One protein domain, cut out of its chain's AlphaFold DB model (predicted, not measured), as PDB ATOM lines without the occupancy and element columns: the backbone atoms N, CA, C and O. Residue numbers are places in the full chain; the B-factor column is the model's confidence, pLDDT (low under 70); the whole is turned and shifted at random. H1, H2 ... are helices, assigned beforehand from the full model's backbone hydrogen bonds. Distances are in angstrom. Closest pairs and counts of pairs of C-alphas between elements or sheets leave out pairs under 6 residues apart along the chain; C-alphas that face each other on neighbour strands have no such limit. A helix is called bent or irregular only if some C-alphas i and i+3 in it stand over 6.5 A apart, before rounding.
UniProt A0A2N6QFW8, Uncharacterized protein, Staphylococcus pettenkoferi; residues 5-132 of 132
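This is residues 5 to 132 of the 132 residues of an uncharacterized protein of Staphylococcus pettenkoferi (UniProt A0A2N6QFW8). Picture two layers of helices: H1 and the arm H5a side by side in one, H2, H3 and H4 folding back and forth in the other, with H3 and H4 set steeply to H5a. Past its bend, H5 turns toward H2, and its arm H5b makes a three-helix up-and-down bundle with H1 and H2, each running against the one before. The printed part has 128 residues, with five named helices, H1 to H5 in order, and no named strand: all helix. It is compact, with a radius of gyration of the C-alphas of 15.3 A and spans of 49 by 34 by 20 A.

Find C-alpha 6 at (182.134, 138.163, 63.110); from there H1 runs to residue 31, 35.9 A, only just irregular, with C-alphas 22 and 25 7.0 A apart. Next come H2, residues 38 to 56, 27.3 A; H3, 64 to 76, 18.1 A; and H4, 84 to 95, 16.6 A. H5, residues 100 to 130, was assigned as one helix by its hydrogen bonds but is bent, with C-alphas 118 and 121 7.0 A apart. Its arm H5a, 100 to 118, 24.9 A, is irregular, with C-alphas 109 and 112 6.6 A apart; H5b, 121 to 130, 14.5 A, ends with C-alpha 130 at (218.065, 140.756, 83.622).

Look first at Arg 19 and Cys 52, closest C-alphas of the hairpin H1 and H2, 6.2 A apart; these helices run opposite ways at a shallow tilt of 26 degrees. H5b touches H2 at Tyr 38 and Ile 126, closest C-alphas 5.9 A apart. H1 and H5a touch, the same way at a shallow tilt of 14 degrees, with C-alphas 24 and 118 closest at 4.0 A. H3 and H4 form a hairpin, closest at C-alphas 73 and 88, 7.2 A. H4 touches H5a at a steep tilt of 60 degrees, closest at C-alphas 92 and 100, 6.3 A. H2 and H4 are apart. Every O i to N i+4 pair is within hydrogen-bond range in H2, H3 and H4, against 20 of 22 in H1, 13 of 15 in H5a and 5 of 6 in H5b.

The C-alphas of Ser 35 and Gly 98 are farthest apart, 49.2 A. The printed part has no cut and no long link; H4 to H5 is tight. Look for pLDDT under 70 at residues 79 to 80 and 131 to 132.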
ATOM      1  N   SER A   5     181.092 133.379  63.538       97.25
ATOM      2  CA  SER A   5     180.643 134.642  62.962       97.25
ATOM      3  C   SER A   5     181.510 135.806  63.454       97.25
ATOM      4  O   SER A   5     182.138 135.734  64.517       97.25
ATOM      5  N   TYR A   6     181.508 136.905  62.700       97.31
ATOM      6  CA  TYR A   6     182.134 138.163  63.110       97.31
ATOM      7  C   TYR A   6     181.727 138.577  64.532       97.31
ATOM      8  O   TYR A   6     182.599 138.910  65.327       97.31
ATOM      9  N   ASP A   7     180.439 138.499  64.879       97.31
ATOM     10  CA  ASP A   7     179.937 138.935  66.187       97.31
ATOM     11  C   ASP A   7     180.449 138.052  67.336       97.31
ATOM     12  O   ASP A   7     180.848 138.560  68.387       97.31
ATOM     13  N   GLU A   8     180.487 136.731  67.133       97.00
ATOM     14  CA  GLU A   8     181.055 135.784  68.101       97.00
ATOM     15  C   GLU A   8     182.544 136.071  68.320       97.00
ATOM     16  O   GLU A   8     182.991 136.235  69.459       97.00
ATOM     17  N   ALA A   9     183.308 136.206  67.234       97.44
ATOM     18  CA  ALA A   9     184.733 136.498  67.304       97.44
ATOM     19  C   ALA A   9     185.006 137.867  67.945       97.44
ATOM     20  O   ALA A   9     185.827 137.972  68.857       97.44
ATOM     21  N   PHE A  10     184.272 138.906  67.548       97.69
ATOM     22  CA  PHE A  10     184.388 140.250  68.110       97.69
ATOM     23  C   PHE A  10     184.103 140.265  69.613       97.69
ATOM     24  O   PHE A  10     184.828 140.910  70.377       97.69
ATOM     25  N   ARG A  11     183.083 139.525  70.064       96.88
ATOM     26  CA  ARG A  11     182.764 139.378  71.488       96.88
ATOM     27  C   ARG A  11     183.901 138.700  72.248       96.88
ATOM     28  O   ARG A  11     184.329 139.230  73.274       96.88
ATOM     29  N   MET A  12     184.430 137.587  71.735       97.31
ATOM     30  CA  MET A  12     185.562 136.883  72.350       97.31
ATOM     31  C   MET A  12     186.808 137.778  72.445       97.31
ATOM     32  O   MET A  12     187.400 137.899  73.518       97.31
ATOM     33  N   VAL A  13     187.162 138.480  71.363       97.06
ATOM     34  CA  VAL A  13     188.288 139.434  71.327       97.06
ATOM     35  C   VAL A  13     188.061 140.593  72.307       97.06
ATOM     36  O   VAL A  13     188.976 140.986  73.034       97.06
ATOM     37  N   SER A  14     186.839 141.125  72.384       97.06
ATOM     38  CA  SER A  14     186.482 142.219  73.297       97.06
ATOM     39  C   SER A  14     186.591 141.826  74.768       97.06
ATOM     40  O   SER A  14     187.095 142.609  75.578       97.06
ATOM     41  N   LEU A  15     186.145 140.620  75.116       96.75
ATOM     42  CA  LEU A  15     186.288 140.065  76.460       96.75
ATOM     43  C   LEU A  15     187.759 139.846  76.806       96.75
ATOM     44  O   LEU A  15     188.193 140.236  77.891       96.75
ATOM     45  N   PHE A  16     188.542 139.309  75.866       96.12
ATOM     46  CA  PHE A  16     189.963 139.073  76.091       96.12
ATOM     47  C   PHE A  16     190.730 140.380  76.325       96.12
ATOM     48  O   PHE A  16     191.485 140.503  77.289       96.12
ATOM     49  N   LYS A  17     190.438 141.411  75.522       96.31
ATOM     50  CA  LYS A  17     190.918 142.781  75.747       96.31
ATOM     51  C   LYS A  17     190.583 143.271  77.159       96.31
ATOM     52  O   LYS A  17     191.436 143.837  77.839       96.31
ATOM     53  N   GLY A  18     189.338 143.073  77.598       96.06
ATOM     54  CA  GLY A  18     188.892 143.452  78.940       96.06
ATOM     55  C   GLY A  18     189.727 142.798  80.043       96.06
ATOM     56  O   GLY A  18     190.110 143.473  80.997       96.06
ATOM     57  N   ARG A  19     190.088 141.520  79.880       95.31
ATOM     58  CA  ARG A  19     190.952 140.793  80.824       95.31
ATOM     59  C   ARG A  19     192.344 141.415  80.935       95.31
ATOM     60  O   ARG A  19     192.779 141.704  82.049       95.31
ATOM     61  N   PHE A  20     192.994 141.736  79.816       96.50
ATOM     62  CA  PHE A  20     194.301 142.407  79.854       96.50
ATOM     63  C   PHE A  20     194.239 143.783  80.518       96.50
ATOM     64  O   PHE A  20     195.092 144.126  81.340       96.50
ATOM     65  N   ARG A  21     193.175 144.546  80.249       96.31
ATOM     66  CA  ARG A  21     192.950 145.828  80.921       96.31
ATOM     67  C   ARG A  21     192.881 145.683  82.444       96.31
ATOM     68  O   ARG A  21     193.382 146.557  83.151       96.31
ATOM     69  N   HIS A  22     192.284 144.607  82.960       95.88
ATOM     70  CA  HIS A  22     192.188 144.374  84.403       95.88
ATOM     71  C   HIS A  22     193.550 144.130  85.057       95.88
ATOM     72  O   HIS A  22     193.819 144.696  86.116       95.88
ATOM     73  N   VAL A  23     194.427 143.360  84.412       96.50
ATOM     74  CA  VAL A  23     195.745 143.034  84.980       96.50
ATOM     75  C   VAL A  23     196.784 144.138  84.770       96.50
ATOM     76  O   VAL A  23     197.784 144.182  85.481       96.50
ATOM     77  N   ARG A  24     196.534 145.101  83.870       95.25
ATOM     78  CA  ARG A  24     197.457 146.209  83.558       95.25
ATOM     79  C   ARG A  24     197.993 146.942  84.789       95.25
ATOM     80  O   ARG A  24     199.163 147.320  84.814       95.25
ATOM     81  N   LYS A  25     197.152 147.216  85.791       95.00
ATOM     82  CA  LYS A  25     197.594 147.937  86.999       95.00
ATOM     83  C   LYS A  25     198.583 147.099  87.808       95.00
ATOM     84  O   LYS A  25     199.589 147.627  88.270       95.00
ATOM     85  N   GLU A  26     198.289 145.814  87.965       95.44
ATOM     86  CA  GLU A  26     199.105 144.871  88.727       95.44
ATOM     87  C   GLU A  26     200.469 144.663  88.066       95.44
ATOM     88  O   GLU A  26     201.506 144.821  88.707       95.44
ATOM     89  N   THR A  27     200.488 144.427  86.757       96.44
ATOM     90  CA  THR A  27     201.729 144.207  86.010       96.44
ATOM     91  C   THR A  27     202.620 145.448  85.961       96.44
ATOM     92  O   THR A  27     203.845 145.346  86.067       96.44
ATOM     93  N   ASN A  28     202.030 146.646  85.870       94.81
ATOM     94  CA  ASN A  28     202.778 147.901  85.948       94.81
ATOM     95  C   ASN A  28     203.232 148.256  87.372       94.81
ATOM     96  O   ASN A  28     204.204 148.992  87.515       94.81
ATOM     97  N   ALA A  29     202.573 147.769  88.423       94.31
ATOM     98  CA  ALA A  29     203.107 147.886  89.779       94.31
ATOM     99  C   ALA A  29     204.323 146.965  89.943       94.31
ATOM    100  O   ALA A  29     205.372 147.403  90.405       94.31
ATOM    101  N   LEU A  30     204.207 145.727  89.461       94.06
ATOM    102  CA  LEU A  30     205.252 144.715  89.550       94.06
ATOM    103  C   LEU A  30     206.542 145.121  88.826       94.06
ATOM    104  O   LEU A  30     207.627 144.880  89.342       94.06
ATOM    105  N   LYS A  31     206.460 145.784  87.663       91.38
ATOM    106  CA  LYS A  31     207.673 146.257  86.965       91.38
ATOM    107  C   LYS A  31     208.471 147.293  87.770       91.38
ATOM    108  O   LYS A  31     209.684 147.361  87.608       91.38
ATOM    109  N   ASN A  32     207.807 148.050  88.643       89.19
ATOM    110  CA  ASN A  32     208.401 149.104  89.468       89.19
ATOM    111  C   ASN A  32     208.647 148.654  90.926       89.19
ATOM    112  O   ASN A  32     208.931 149.490  91.779       89.19
ATOM    113  N   ASP A  33     208.469 147.366  91.244       90.12
ATOM    114  CA  ASP A  33     208.606 146.845  92.609       90.12
ATOM    115  C   ASP A  33     210.062 146.522  92.956       90.12
ATOM    116  O   ASP A  33     210.538 145.418  92.704       90.12
ATOM    117  N   ASP A  34     210.759 147.456  93.596       87.50
ATOM    118  CA  ASP A  34     212.164 147.283  93.982       87.50
ATOM    119  C   ASP A  34     212.397 146.283  95.128       87.50
ATOM    120  O   ASP A  34     213.545 145.961  95.434       87.50
ATOM    121  N   SER A  35     211.336 145.753  95.748       91.31
ATOM    122  CA  SER A  35     211.451 144.791  96.853       91.31
ATOM    123  C   SER A  35     211.709 143.348  96.408       91.31
ATOM    124  O   SER A  35     212.104 142.516  97.226       91.31
ATOM    125  N   THR A  36     211.507 143.036  95.125       89.62
ATOM    126  CA  THR A  36     211.688 141.690  94.558       89.62
ATOM    127  C   THR A  36     212.766 141.666  93.481       89.62
ATOM    128  O   THR A  36     213.029 142.671  92.818       89.62
ATOM    129  N   SER A  37     213.418 140.520  93.273       92.69
ATOM    130  CA  SER A  37     214.419 140.397  92.205       92.69
ATOM    131  C   SER A  37     213.773 140.489  90.816       92.69
ATOM    132  O   SER A  37     212.607 140.131  90.635       92.69
ATOM    133  N   TYR A  38     214.528 140.914  89.800       92.56
ATOM    134  CA  TYR A  38     214.009 140.968  88.427       92.56
ATOM    135  C   TYR A  38     213.534 139.599  87.915       92.56
ATOM    136  O   TYR A  38     212.548 139.526  87.185       92.56
ATOM    137  N   TYR A  39     214.178 138.507  88.338       92.56
ATOM    138  CA  TYR A  39     213.781 137.152  87.952       92.56
ATOM    139  C   TYR A  39     212.414 136.778  88.540       92.56
ATOM    140  O   TYR A  39     211.537 136.291  87.828       92.56
ATOM    141  N   GLU A  40     212.195 137.063  89.827       94.12
ATOM    142  CA  GLU A  40     210.902 136.835  90.479       94.12
ATOM    143  C   GLU A  40     209.802 137.714  89.882       94.12
ATOM    144  O   GLU A  40     208.693 137.226  89.656       94.12
ATOM    145  N   ARG A  41     210.103 138.985  89.577       94.25
ATOM    146  CA  ARG A  41     209.171 139.888  88.883       94.25
ATOM    147  C   ARG A  41     208.779 139.329  87.517       94.25
ATOM    148  O   ARG A  41     207.598 139.303  87.181       94.25
ATOM    149  N   TYR A  42     209.745 138.830  86.750       93.88
ATOM    150  CA  TYR A  42     209.476 138.229  85.448       93.88
ATOM    151  C   TYR A  42     208.591 136.979  85.564       93.88
ATOM    152  O   TYR A  42     207.597 136.869  84.846       93.88
ATOM    153  N   LYS A  43     208.890 136.080  86.512       94.88
ATOM    154  CA  LYS A  43     208.078 134.879  86.769       94.88
ATOM    155  C   LYS A  43     206.639 135.236  87.151       94.88
ATOM    156  O   LYS A  43     205.704 134.700  86.569       94.88
ATOM    157  N   LYS A  44     206.454 136.196  88.063       95.62
ATOM    158  CA  LYS A  44     205.122 136.681  88.461       95.62
ATOM    159  C   LYS A  44     204.350 137.290  87.285       95.62
ATOM    160  O   LYS A  44     203.156 137.054  87.161       95.62
ATOM    161  N   LEU A  45     205.011 138.027  86.385       95.50
ATOM    162  CA  LEU A  45     204.358 138.525  85.167       95.50
ATOM    163  C   LEU A  45     203.876 137.397  84.250       95.50
ATOM    164  O   LEU A  45     202.815 137.529  83.643       95.50
ATOM    165  N   GLN A  46     204.643 136.311  84.126       94.44
ATOM    166  CA  GLN A  46     204.211 135.138  83.362       94.44
ATOM    167  C   GLN A  46     202.994 134.475  84.016       94.44
ATOM    168  O   GLN A  46     202.027 134.180  83.323       94.44
ATOM    169  N   GLU A  47     202.998 134.328  85.342       96.94
ATOM    170  CA  GLU A  47     201.864 133.775  86.095       96.94
ATOM    171  C   GLU A  47     200.596 134.633  85.930       96.94
ATOM    172  O   GLU A  47     199.514 134.094  85.703       96.94
ATOM    173  N   ILE A  48     200.712 135.967  85.976       96.88
ATOM    174  CA  ILE A  48     199.584 136.887  85.743       96.88
ATOM    175  C   ILE A  48     199.025 136.727  84.324       96.88
ATOM    176  O   ILE A  48     197.809 136.666  84.143       96.88
ATOM    177  N   GLU A  49     199.893 136.649  83.314       96.94
ATOM    178  CA  GLU A  49     199.474 136.426  81.929       96.94
ATOM    179  C   GLU A  49     198.737 135.088  81.768       96.94
ATOM    180  O   GLU A  49     197.654 135.042  81.185       96.94
ATOM    181  N   GLU A  50     199.300 134.004  82.302       96.12
ATOM    182  CA  GLU A  50     198.708 132.667  82.230       96.12
ATOM    183  C   GLU A  50     197.358 132.613  82.948       96.12
ATOM    184  O   GLU A  50     196.390 132.083  82.403       96.12
ATOM    185  N   ASN A  51     197.251 133.218  84.133       96.31
ATOM    186  CA  ASN A  51     195.995 133.305  84.872       96.31
ATOM    187  C   ASN A  51     194.945 134.130  84.120       96.31
ATOM    188  O   ASN A  51     193.798 133.702  84.019       96.31
ATOM    189  N   CYS A  52     195.339 135.255  83.517       95.50
ATOM    190  CA  CYS A  52     194.465 136.078  82.679       95.50
ATOM    191  C   CYS A  52     193.848 135.261  81.528       95.50
ATOM    192  O   CYS A  52     192.652 135.377  81.243       95.50
ATOM    193  N   VAL A  53     194.640 134.394  80.891       95.81
ATOM    194  CA  VAL A  53     194.161 133.487  79.837       95.81
ATOM    195  C   VAL A  53     193.308 132.362  80.419       95.81
ATOM    196  O   VAL A  53     192.219 132.106  79.915       95.81
ATOM    197  N   ASN A  54     193.732 131.720  81.505       95.75
ATOM    198  CA  ASN A  54     192.979 130.635  82.138       95.75
ATOM    199  C   ASN A  54     191.586 131.083  82.601       95.75
ATOM    200  O   ASN A  54     190.608 130.363  82.402       95.75
ATOM    201  N   GLU A  55     191.468 132.288  83.161       93.44
ATOM    202  CA  GLU A  55     190.179 132.884  83.508       93.44
ATOM    203  C   GLU A  55     189.287 133.095  82.285       93.44
ATOM    204  O   GLU A  55     188.085 132.838  82.348       93.44
ATOM    205  N   MET A  56     189.867 133.540  81.169       93.62
ATOM    206  CA  MET A  56     189.151 133.704  79.906       93.62
ATOM    207  C   MET A  56     188.604 132.362  79.398       93.62
ATOM    208  O   MET A  56     187.448 132.276  78.989       93.62
ATOM    209  N   LEU A  57     189.400 131.295  79.497       94.00
ATOM    210  CA  LEU A  57     189.026 129.941  79.073       94.00
ATOM    211  C   LEU A  57     187.944 129.277  79.947       94.00
ATOM    212  O   LEU A  57     187.435 128.220  79.566       94.00
ATOM    213  N   ASN A  58     187.613 129.859  81.104       93.25
ATOM    214  CA  ASN A  58     186.560 129.377  82.005       93.25
ATOM    215  C   ASN A  58     185.186 130.009  81.723       93.25
ATOM    216  O   ASN A  58     184.192 129.628  82.341       93.25
ATOM    217  N   ILE A  59     185.110 130.980  80.812       93.31
ATOM    218  CA  ILE A  59     183.848 131.608  80.425       93.31
ATOM    219  C   ILE A  59     183.137 130.689  79.415       93.31
ATOM    220  O   ILE A  59     183.710 130.305  78.401       93.31
ATOM    221  N   SER A  60     181.869 130.355  79.671       89.06
ATOM    222  CA  SER A  60     181.116 129.345  78.905       89.06
ATOM    223  C   SER A  60     180.934 129.653  77.416       89.06
ATOM    224  O   SER A  60     180.747 128.739  76.622       89.06
ATOM    225  N   GLU A  61     180.943 130.930  77.039       87.62
ATOM    226  CA  GLU A  61     180.755 131.391  75.656       87.62
ATOM    227  C   GLU A  61     182.064 131.510  74.863       87.62
ATOM    228  O   GLU A  61     182.057 132.000  73.738       87.62
ATOM    229  N   ILE A  62     183.188 131.096  75.452       93.31
ATOM    230  CA  ILE A  62     184.511 131.219  74.851       93.31
ATOM    231  C   ILE A  62     184.939 129.914  74.203       93.31
ATOM    232  O   ILE A  62     184.986 128.863  74.844       93.31
ATOM    233  N   ASP A  63     185.350 130.006  72.940       96.38
ATOM    234  CA  ASP A  63     186.081 128.923  72.306       96.38
ATOM    235  C   ASP A  63     187.548 128.929  72.746       96.38
ATOM    236  O   ASP A  63     188.293 129.902  72.582       96.38
ATOM    237  N   ARG A  64     187.968 127.801  73.320       95.38
ATOM    238  CA  ARG A  64     189.305 127.655  73.898       95.38
ATOM    239  C   ARG A  64     190.401 127.699  72.839       95.38
ATOM    240  O   ARG A  64     191.443 128.301  73.081       95.38
ATOM    241  N   ASN A  65     190.178 127.070  71.688       95.56
ATOM    242  CA  ASN A  65     191.187 126.992  70.633       95.56
ATOM    243  C   ASN A  65     191.402 128.364  70.000       95.56
ATOM    244  O   ASN A  65     192.544 128.759  69.775       95.56
ATOM    245  N   PHE A  66     190.319 129.115  69.795       96.62
ATOM    246  CA  PHE A  66     190.376 130.479  69.298       96.62
ATOM    247  C   PHE A  66     191.182 131.390  70.232       96.62
ATOM    248  O   PHE A  66     192.125 132.043  69.790       96.62
ATOM    249  N   ILE A  67     190.878 131.401  71.536       96.75
ATOM    250  CA  ILE A  67     191.604 132.251  72.495       96.75
ATOM    251  C   ILE A  67     193.066 131.838  72.647       96.75
ATOM    252  O   ILE A  67     193.930 132.709  72.705       96.75
ATOM    253  N   LEU A  68     193.368 130.538  72.674       96.88
ATOM    254  CA  LEU A  68     194.753 130.070  72.744       96.88
ATOM    255  C   LEU A  68     195.539 130.417  71.475       96.88
ATOM    256  O   LEU A  68     196.678 130.870  71.569       96.88
ATOM    257  N   GLY A  69     194.939 130.247  70.295       96.50
ATOM    258  CA  GLY A  69     195.552 130.638  69.025       96.50
ATOM    259  C   GLY A  69     195.835 132.136  68.974       96.50
ATOM    260  O   GLY A  69     196.951 132.551  68.664       96.50
ATOM    261  N   LEU A  70     194.863 132.943  69.397       96.00
ATOM    262  CA  LEU A  70     195.018 134.385  69.495       96.00
ATOM    263  C   LEU A  70     196.104 134.780  70.506       96.00
ATOM    264  O   LEU A  70     196.954 135.613  70.208       96.00
ATOM    265  N   HIS A  71     196.130 134.166  71.688       96.25
ATOM    266  CA  HIS A  71     197.167 134.424  72.689       96.25
ATOM    267  C   HIS A  71     198.568 134.078  72.180       96.25
ATOM    268  O   HIS A  71     199.513 134.839  72.388       96.25
ATOM    269  N   ASN A  72     198.707 132.971  71.451       94.75
ATOM    270  CA  ASN A  72     199.974 132.598  70.833       94.75
ATOM    271  C   ASN A  72     200.426 133.624  69.787       94.75
ATOM    272  O   ASN A  72     201.616 133.940  69.739       94.75
ATOM    273  N   LEU A  73     199.506 134.186  68.998       94.12
ATOM    274  CA  LEU A  73     199.819 135.272  68.062       94.12
ATOM    275  C   LEU A  73     200.269 136.546  68.780       94.12
ATOM    276  O   LEU A  73     201.238 137.173  68.353       94.12
ATOM    277  N   LEU A  74     199.607 136.909  69.885       93.81
ATOM    278  CA  LEU A  74     199.995 138.047  70.727       93.81
ATOM    279  C   LEU A  74     201.410 137.872  71.294       93.81
ATOM    280  O   LEU A  74     202.188 138.820  71.333       93.81
ATOM    281  N   LYS A  75     201.760 136.656  71.726       91.19
ATOM    282  CA  LYS A  75     203.092 136.342  72.264       91.19
ATOM    283  C   LYS A  75     204.185 136.299  71.205       91.19
ATOM    284  O   LYS A  75     205.320 136.657  71.509       91.19
ATOM    285  N   SER A  76     203.867 135.785  70.019       86.50
ATOM    286  CA  SER A  76     204.867 135.490  68.989       86.50
ATOM    287  C   SER A  76     205.324 136.731  68.239       86.50
ATOM    288  O   SER A  76     206.481 136.768  67.837       86.50
ATOM    289  N   TYR A  77     204.447 137.726  68.077       77.75
ATOM    290  CA  TYR A  77     204.738 138.900  67.265       77.75
ATOM    291  C   TYR A  77     204.883 140.167  68.099       77.75
ATOM    292  O   TYR A  77     203.956 140.572  68.805       77.75
ATOM    293  N   LYS A  78     206.027 140.837  67.964       71.19
ATOM    294  CA  LYS A  78     206.235 142.183  68.520       71.19
ATOM    295  C   LYS A  78     205.632 143.255  67.614       71.19
ATOM    296  O   LYS A  78     205.280 143.015  66.456       71.19
ATOM    297  N   GLU A  79     205.510 144.469  68.145       64.31
ATOM    298  CA  GLU A  79     205.137 145.628  67.336       64.31
ATOM    299  C   GLU A  79     206.109 145.810  66.159       64.31
ATOM    300  O   GLU A  79     207.324 145.741  66.333       64.31
ATOM    301  N   ALA A  80     205.553 146.038  64.964       67.06
ATOM    302  CA  ALA A  80     206.277 146.252  63.706       67.06
ATOM    303  C   ALA A  80     207.100 145.061  63.161       67.06
ATOM    304  O   ALA A  80     207.911 145.253  62.254       67.06
ATOM    305  N   GLU A  81     206.884 143.831  63.645       78.88
ATOM    306  CA  GLU A  81     207.516 142.655  63.034       78.88
ATOM    307  C   GLU A  81     206.942 142.342  61.634       78.88
ATOM    308  O   GLU A  81     205.716 142.293  61.468       78.88
ATOM    309  N   PRO A  82     207.800 142.102  60.618       78.25
ATOM    310  CA  PRO A  82     207.355 141.652  59.300       78.25
ATOM    311  C   PRO A  82     206.557 140.346  59.399       78.25
ATOM    312  O   PRO A  82     206.973 139.423  60.100       78.25
ATOM    313  N   GLY A  83     205.432 140.240  58.691       84.25
ATOM    314  CA  GLY A  83     204.601 139.031  58.697       84.25
ATOM    315  C   GLY A  83     203.526 138.990  59.787       84.25
ATOM    316  O   GLY A  83     202.720 138.061  59.797       84.25
ATOM    317  N   ARG A  84     203.498 139.956  60.722       87.62
ATOM    318  CA  ARG A  84     202.475 139.998  61.780       87.62
ATOM    319  C   ARG A  84     201.082 140.172  61.191       87.62
ATOM    320  O   ARG A  84     200.165 139.451  61.568       87.62
ATOM    321  N   ASP A  85     200.908 141.148  60.307       90.31
ATOM    322  CA  ASP A  85     199.587 141.442  59.763       90.31
ATOM    323  C   ASP A  85     199.066 140.260  58.949       90.31
ATOM    324  O   ASP A  85     197.926 139.851  59.166       90.31
ATOM    325  N   GLU A  86     199.914 139.651  58.116       92.38
ATOM    326  CA  GLU A  86     199.595 138.429  57.380       92.38
ATOM    327  C   GLU A  86     199.190 137.289  58.322       92.38
ATOM    328  O   GLU A  86     198.106 136.739  58.167       92.38
ATOM    329  N   ALA A  87     199.974 136.998  59.367       93.12
ATOM    330  CA  ALA A  87     199.667 135.914  60.305       93.12
ATOM    331  C   ALA A  87     198.331 136.110  61.042       93.12
ATOM    332  O   ALA A  87     197.591 135.156  61.291       93.12
ATOM    333  N   TYR A  88     197.999 137.354  61.390       94.00
ATOM    334  CA  TYR A  88     196.715 137.673  62.007       94.00
ATOM    335  C   TYR A  88     195.566 137.558  61.002       94.00
ATOM    336  O   TYR A  88     194.509 137.035  61.353       94.00
ATOM    337  N   TYR A  89     195.756 138.018  59.763       95.12
ATOM    338  CA  TYR A  89     194.768 137.839  58.700       95.12
ATOM    339  C   TYR A  89     194.525 136.364  58.395       95.12
ATOM    340  O   TYR A  89     193.366 135.977  58.256       95.12
ATOM    341  N   ASP A  90     195.571 135.545  58.345       95.56
ATOM    342  CA  ASP A  90     195.476 134.104  58.113       95.56
ATOM    343  C   ASP A  90     194.693 133.433  59.243       95.56
ATOM    344  O   ASP A  90     193.683 132.772  58.995       95.56
ATOM    345  N   PHE A  91     195.063 133.703  60.497       96.19
ATOM    346  CA  PHE A  91     194.344 133.177  61.655       96.19
ATOM    347  C   PHE A  91     192.864 133.570  61.657       96.19
ATOM    348  O   PHE A  91     191.993 132.720  61.860       96.19
ATOM    349  N   LEU A  92     192.549 134.845  61.409       96.75
ATOM    350  CA  LEU A  92     191.162 135.294  61.335       96.75
ATOM    351  C   LEU A  92     190.431 134.671  60.143       96.75
ATOM    352  O   LEU A  92     189.281 134.272  60.286       96.75
ATOM    353  N   SER A  93     191.091 134.517  58.997       96.25
ATOM    354  CA  SER A  93     190.508 133.895  57.805       96.25
ATOM    355  C   SER A  93     190.213 132.417  58.004       96.25
ATOM    356  O   SER A  93     189.237 131.915  57.451       96.25
ATOM    357  N   GLU A  94     191.006 131.708  58.801       96.44
ATOM    358  CA  GLU A  94     190.780 130.301  59.131       96.44
ATOM    359  C   GLU A  94     189.660 130.103  60.156       96.44
ATOM    360  O   GLU A  94     188.953 129.094  60.095       96.44
ATOM    361  N   ASN A  95     189.465 131.066  61.061       96.94
ATOM    362  CA  ASN A  95     188.595 130.904  62.226       96.94
ATOM    363  C   ASN A  95     187.298 131.722  62.175       96.94
ATOM    364  O   ASN A  95     186.365 131.388  62.902       96.94
ATOM    365  N   VAL A  96     187.210 132.762  61.344       97.44
ATOM    366  CA  VAL A  96     186.107 133.735  61.348       97.44
ATOM    367  C   VAL A  96     185.494 133.881  59.954       97.44
ATOM    368  O   VAL A  96     186.182 133.931  58.937       97.44
ATOM    369  N   GLU A  97     184.168 133.955  59.909       96.31
ATOM    370  CA  GLU A  97     183.378 134.342  58.744       96.31
ATOM    371  C   GLU A  97     182.867 135.776  58.896       96.31
ATOM    372  O   GLU A  97     182.434 136.197  59.971       96.31
ATOM    373  N   GLY A  98     182.870 136.526  57.793       94.06
ATOM    374  CA  GLY A  98     182.379 137.902  57.747       94.06
ATOM    375  C   GLY A  98     183.505 138.929  57.660       94.06
ATOM    376  O   GLY A  98     184.487 138.726  56.945       94.06
ATOM    377  N   ASN A  99     183.339 140.068  58.339       95.25
ATOM    378  CA  ASN A  99     184.230 141.215  58.176       95.25
ATOM    379  C   ASN A  99     185.538 141.073  58.980       95.25
ATOM    380  O   ASN A  99     185.722 141.664  60.043       95.25
ATOM    381  N   ILE A 100     186.463 140.278  58.441       96.56
ATOM    382  CA  ILE A 100     187.797 140.055  59.015       96.56
ATOM    383  C   ILE A 100     188.597 141.356  59.116       96.56
ATOM    384  O   ILE A 100     189.343 141.539  60.075       96.56
ATOM    385  N   LYS A 101     188.436 142.270  58.149       96.31
ATOM    386  CA  LYS A 101     189.165 143.539  58.125       96.31
ATOM    387  C   LYS A 101     188.828 144.386  59.353       96.31
ATOM    388  O   LYS A 101     189.742 144.766  60.079       96.31
ATOM    389  N   ASP A 102     187.546 144.596  59.629       96.88
ATOM    390  CA  ASP A 102     187.113 145.374  60.796       96.88
ATOM    391  C   ASP A 102     187.543 144.705  62.108       96.88
ATOM    392  O   ASP A 102     187.938 145.378  63.061       96.88
ATOM    393  N   LEU A 103     187.495 143.369  62.173       97.50
ATOM    394  CA  LEU A 103     187.945 142.638  63.357       97.50
ATOM    395  C   LEU A 103     189.456 142.805  63.578       97.50
ATOM    396  O   LEU A 103     189.880 143.027  64.712       97.50
ATOM    397  N   LYS A 104     190.260 142.762  62.510       95.69
ATOM    398  CA  LYS A 104     191.706 143.014  62.569       95.69
ATOM    399  C   LYS A 104     192.009 144.443  63.014       95.69
ATOM    400  O   LYS A 104     192.802 144.628  63.931       95.69
ATOM    401  N   GLU A 105     191.334 145.440  62.445       95.19
ATOM    402  CA  GLU A 105     191.494 146.845  62.845       95.19
ATOM    403  C   GLU A 105     191.136 147.060  64.326       95.19
ATOM    404  O   GLU A 105     191.838 147.775  65.055       95.19
ATOM    405  N   PHE A 106     190.079 146.393  64.806       96.00
ATOM    406  CA  PHE A 106     189.727 146.392  66.222       96.00
ATOM    407  C   PHE A 106     190.823 145.756  67.078       96.00
ATOM    408  O   PHE A 106     191.192 146.327  68.109       96.00
ATOM    409  N   MET A 107     191.354 144.603  66.665       95.19
ATOM    410  CA  MET A 107     192.444 143.933  67.369       95.19
ATOM    411  C   MET A 107     193.680 144.823  67.463       95.19
ATOM    412  O   MET A 107     194.201 144.983  68.563       95.19
ATOM    413  N   ASP A 108     194.093 145.461  66.371       91.38
ATOM    414  CA  ASP A 108     195.270 146.332  66.350       91.38
ATOM    415  C   ASP A 108     195.114 147.535  67.274       91.38
ATOM    416  O   ASP A 108     195.980 147.823  68.099       91.38
ATOM    417  N   SER A 109     193.975 148.216  67.175       90.50
ATOM    418  CA  SER A 109     193.757 149.469  67.898       90.50
ATOM    419  C   SER A 109     193.420 149.257  69.372       90.50
ATOM    420  O   SER A 109     193.551 150.179  70.175       90.50
ATOM    421  N   ASN A 110     192.930 148.068  69.742       94.25
ATOM    422  CA  ASN A 110     192.374 147.833  71.071       94.25
ATOM    423  C   ASN A 110     193.002 146.643  71.788       94.25
ATOM    424  O   ASN A 110     193.427 146.789  72.929       94.25
ATOM    425  N   LEU A 111     193.020 145.456  71.177       95.38
ATOM    426  CA  LEU A 111     193.543 144.267  71.851       95.38
ATOM    427  C   LEU A 111     195.068 144.330  71.978       95.38
ATOM    428  O   LEU A 111     195.575 144.132  73.078       95.38
ATOM    429  N   LEU A 112     195.779 144.630  70.885       93.50
ATOM    430  CA  LEU A 112     197.240 144.717  70.881       93.50
ATOM    431  C   LEU A 112     197.729 145.789  71.847       93.50
ATOM    432  O   LEU A 112     198.591 145.506  72.670       93.50
ATOM    433  N   ALA A 113     197.128 146.979  71.806       92.31
ATOM    434  CA  ALA A 113     197.492 148.075  72.698       92.31
ATOM    435  C   ALA A 113     197.317 147.708  74.185       92.31
ATOM    436  O   ALA A 113     198.180 147.998  75.012       92.31
ATOM    437  N   GLU A 114     196.215 147.040  74.548       95.31
ATOM    438  CA  GLU A 114     196.000 146.613  75.936       95.31
ATOM    439  C   GLU A 114     196.953 145.485  76.336       95.31
ATOM    440  O   GLU A 114     197.480 145.502  77.447       95.31
ATOM    441  N   TYR A 115     197.209 144.531  75.439       95.81
ATOM    442  CA  TYR A 115     198.168 143.459  75.682       95.81
ATOM    443  C   TYR A 115     199.598 143.992  75.837       95.81
ATOM    444  O   TYR A 115     200.306 143.571  76.751       95.81
ATOM    445  N   ASP A 116     200.010 144.963  75.020       93.75
ATOM    446  CA  ASP A 116     201.317 145.603  75.146       93.75
ATOM    447  C   ASP A 116     201.469 146.274  76.515       93.75
ATOM    448  O   ASP A 116     202.375 145.954  77.291       93.75
ATOM    449  N   HIS A 117     200.517 147.137  76.866       94.00
ATOM    450  CA  HIS A 117     200.550 147.878  78.122       94.00
ATOM    451  C   HIS A 117     200.446 146.996  79.364       94.00
ATOM    452  O   HIS A 117     200.977 147.356  80.424       94.00
ATOM    453  N   ALA A 118     199.721 145.884  79.263       96.12
ATOM    454  CA  ALA A 118     199.530 144.963  80.364       96.12
ATOM    455  C   ALA A 118     200.676 143.956  80.485       96.12
ATOM    456  O   ALA A 118     201.054 143.643  81.606       96.12
ATOM    457  N   ILE A 119     201.241 143.452  79.389       96.00
ATOM    458  CA  ILE A 119     202.132 142.285  79.411       96.00
ATOM    459  C   ILE A 119     203.478 142.585  78.754       96.00
ATOM    460  O   ILE A 119     204.510 142.497  79.425       96.00
ATOM    461  N   THR A 120     203.492 142.932  77.464       94.19
ATOM    462  CA  THR A 120     204.736 143.028  76.677       94.19
ATOM    463  C   THR A 120     205.669 144.101  77.218       94.19
ATOM    464  O   THR A 120     206.837 143.820  77.491       94.19
ATOM    465  N   HIS A 121     205.158 145.309  77.448       93.75
ATOM    466  CA  HIS A 121     205.964 146.423  77.918       93.75
ATOM    467  C   HIS A 121     206.526 146.191  79.337       93.75
ATOM    468  O   HIS A 121     207.741 146.318  79.513       93.75
ATOM    469  N   PRO A 122     205.734 145.783  80.355       94.94
ATOM    470  CA  PRO A 122     206.282 145.399  81.660       94.94
ATOM    471  C   PRO A 122     207.367 144.317  81.584       94.94
ATOM    472  O   PRO A 122     208.415 144.462  82.217       94.94
ATOM    473  N   LYS A 123     207.158 143.264  80.777       93.62
ATOM    474  CA  LYS A 123     208.157 142.203  80.576       93.62
ATOM    475  C   LYS A 123     209.438 142.732  79.949       93.62
ATOM    476  O   LYS A 123     210.517 142.351  80.394       93.62
ATOM    477  N   TYR A 124     209.324 143.588  78.936       92.38
ATOM    478  CA  TYR A 124     210.473 144.200  78.278       92.38
ATOM    479  C   TYR A 124     211.321 144.995  79.275       92.38
ATOM    480  O   TYR A 124     212.520 144.750  79.370       92.38
ATOM    481  N   ILE A 125     210.696 145.862  80.079       92.88
ATOM    482  CA  ILE A 125     211.401 146.668  81.085       92.88
ATOM    483  C   ILE A 125     212.159 145.784  82.079       92.88
ATOM    484  O   ILE A 125     213.350 145.995  82.274       92.88
ATOM    485  N   ILE A 126     211.510 144.775  82.668       91.62
ATOM    486  CA  ILE A 126     212.182 143.855  83.602       91.62
ATOM    487  C   ILE A 126     213.329 143.106  82.915       91.62
ATOM    488  O   ILE A 126     214.399 142.947  83.499       91.62
ATOM    489  N   ARG A 127     213.128 142.666  81.668       89.25
ATOM    490  CA  ARG A 127     214.129 141.912  80.911       89.25
ATOM    491  C   ARG A 127     215.387 142.726  80.613       89.25
ATOM    492  O   ARG A 127     216.473 142.167  80.714       89.25
ATOM    493  N   MET A 128     215.267 144.027  80.336       89.94
ATOM    494  CA  MET A 128     216.444 144.891  80.156       89.94
ATOM    495  C   MET A 128     217.381 144.872  81.372       89.94
ATOM    496  O   MET A 128     218.583 145.037  81.211       89.94
ATOM    497  N   TYR A 129     216.856 144.669  82.582       86.31
ATOM    498  CA  TYR A 129     217.664 144.592  83.803       86.31
ATOM    499  C   TYR A 129     218.093 143.166  84.181       86.31
ATOM    500  O   TYR A 129     218.874 143.003  85.109       86.31
ATOM    501  N   LEU A 130     217.581 142.137  83.497       80.19
ATOM    502  CA  LEU A 130     218.065 140.756  83.622       80.19
ATOM    503  C   LEU A 130     219.265 140.472  82.715       80.19
ATOM    504  O   LEU A 130     220.061 139.592  83.020       80.19
ATOM    505  N   GLU A 131     219.341 141.158  81.574       69.38
ATOM    506  CA  GLU A 131     220.387 140.970  80.560       69.38
ATOM    507  C   GLU A 131     221.624 141.867  80.787       69.38
ATOM    508  O   GLU A 131     222.603 141.730  80.054       69.38
ATOM    509  N   ASN A 132     221.589 142.742  81.801       55.03
ATOM    510  CA  ASN A 132     222.709 143.571  82.272       55.03
ATOM    511  C   ASN A 132     223.254 143.048  83.605       55.03
ATOM    512  O   ASN A 132     224.477 143.190  83.827       55.03
TER     513      ASN A 132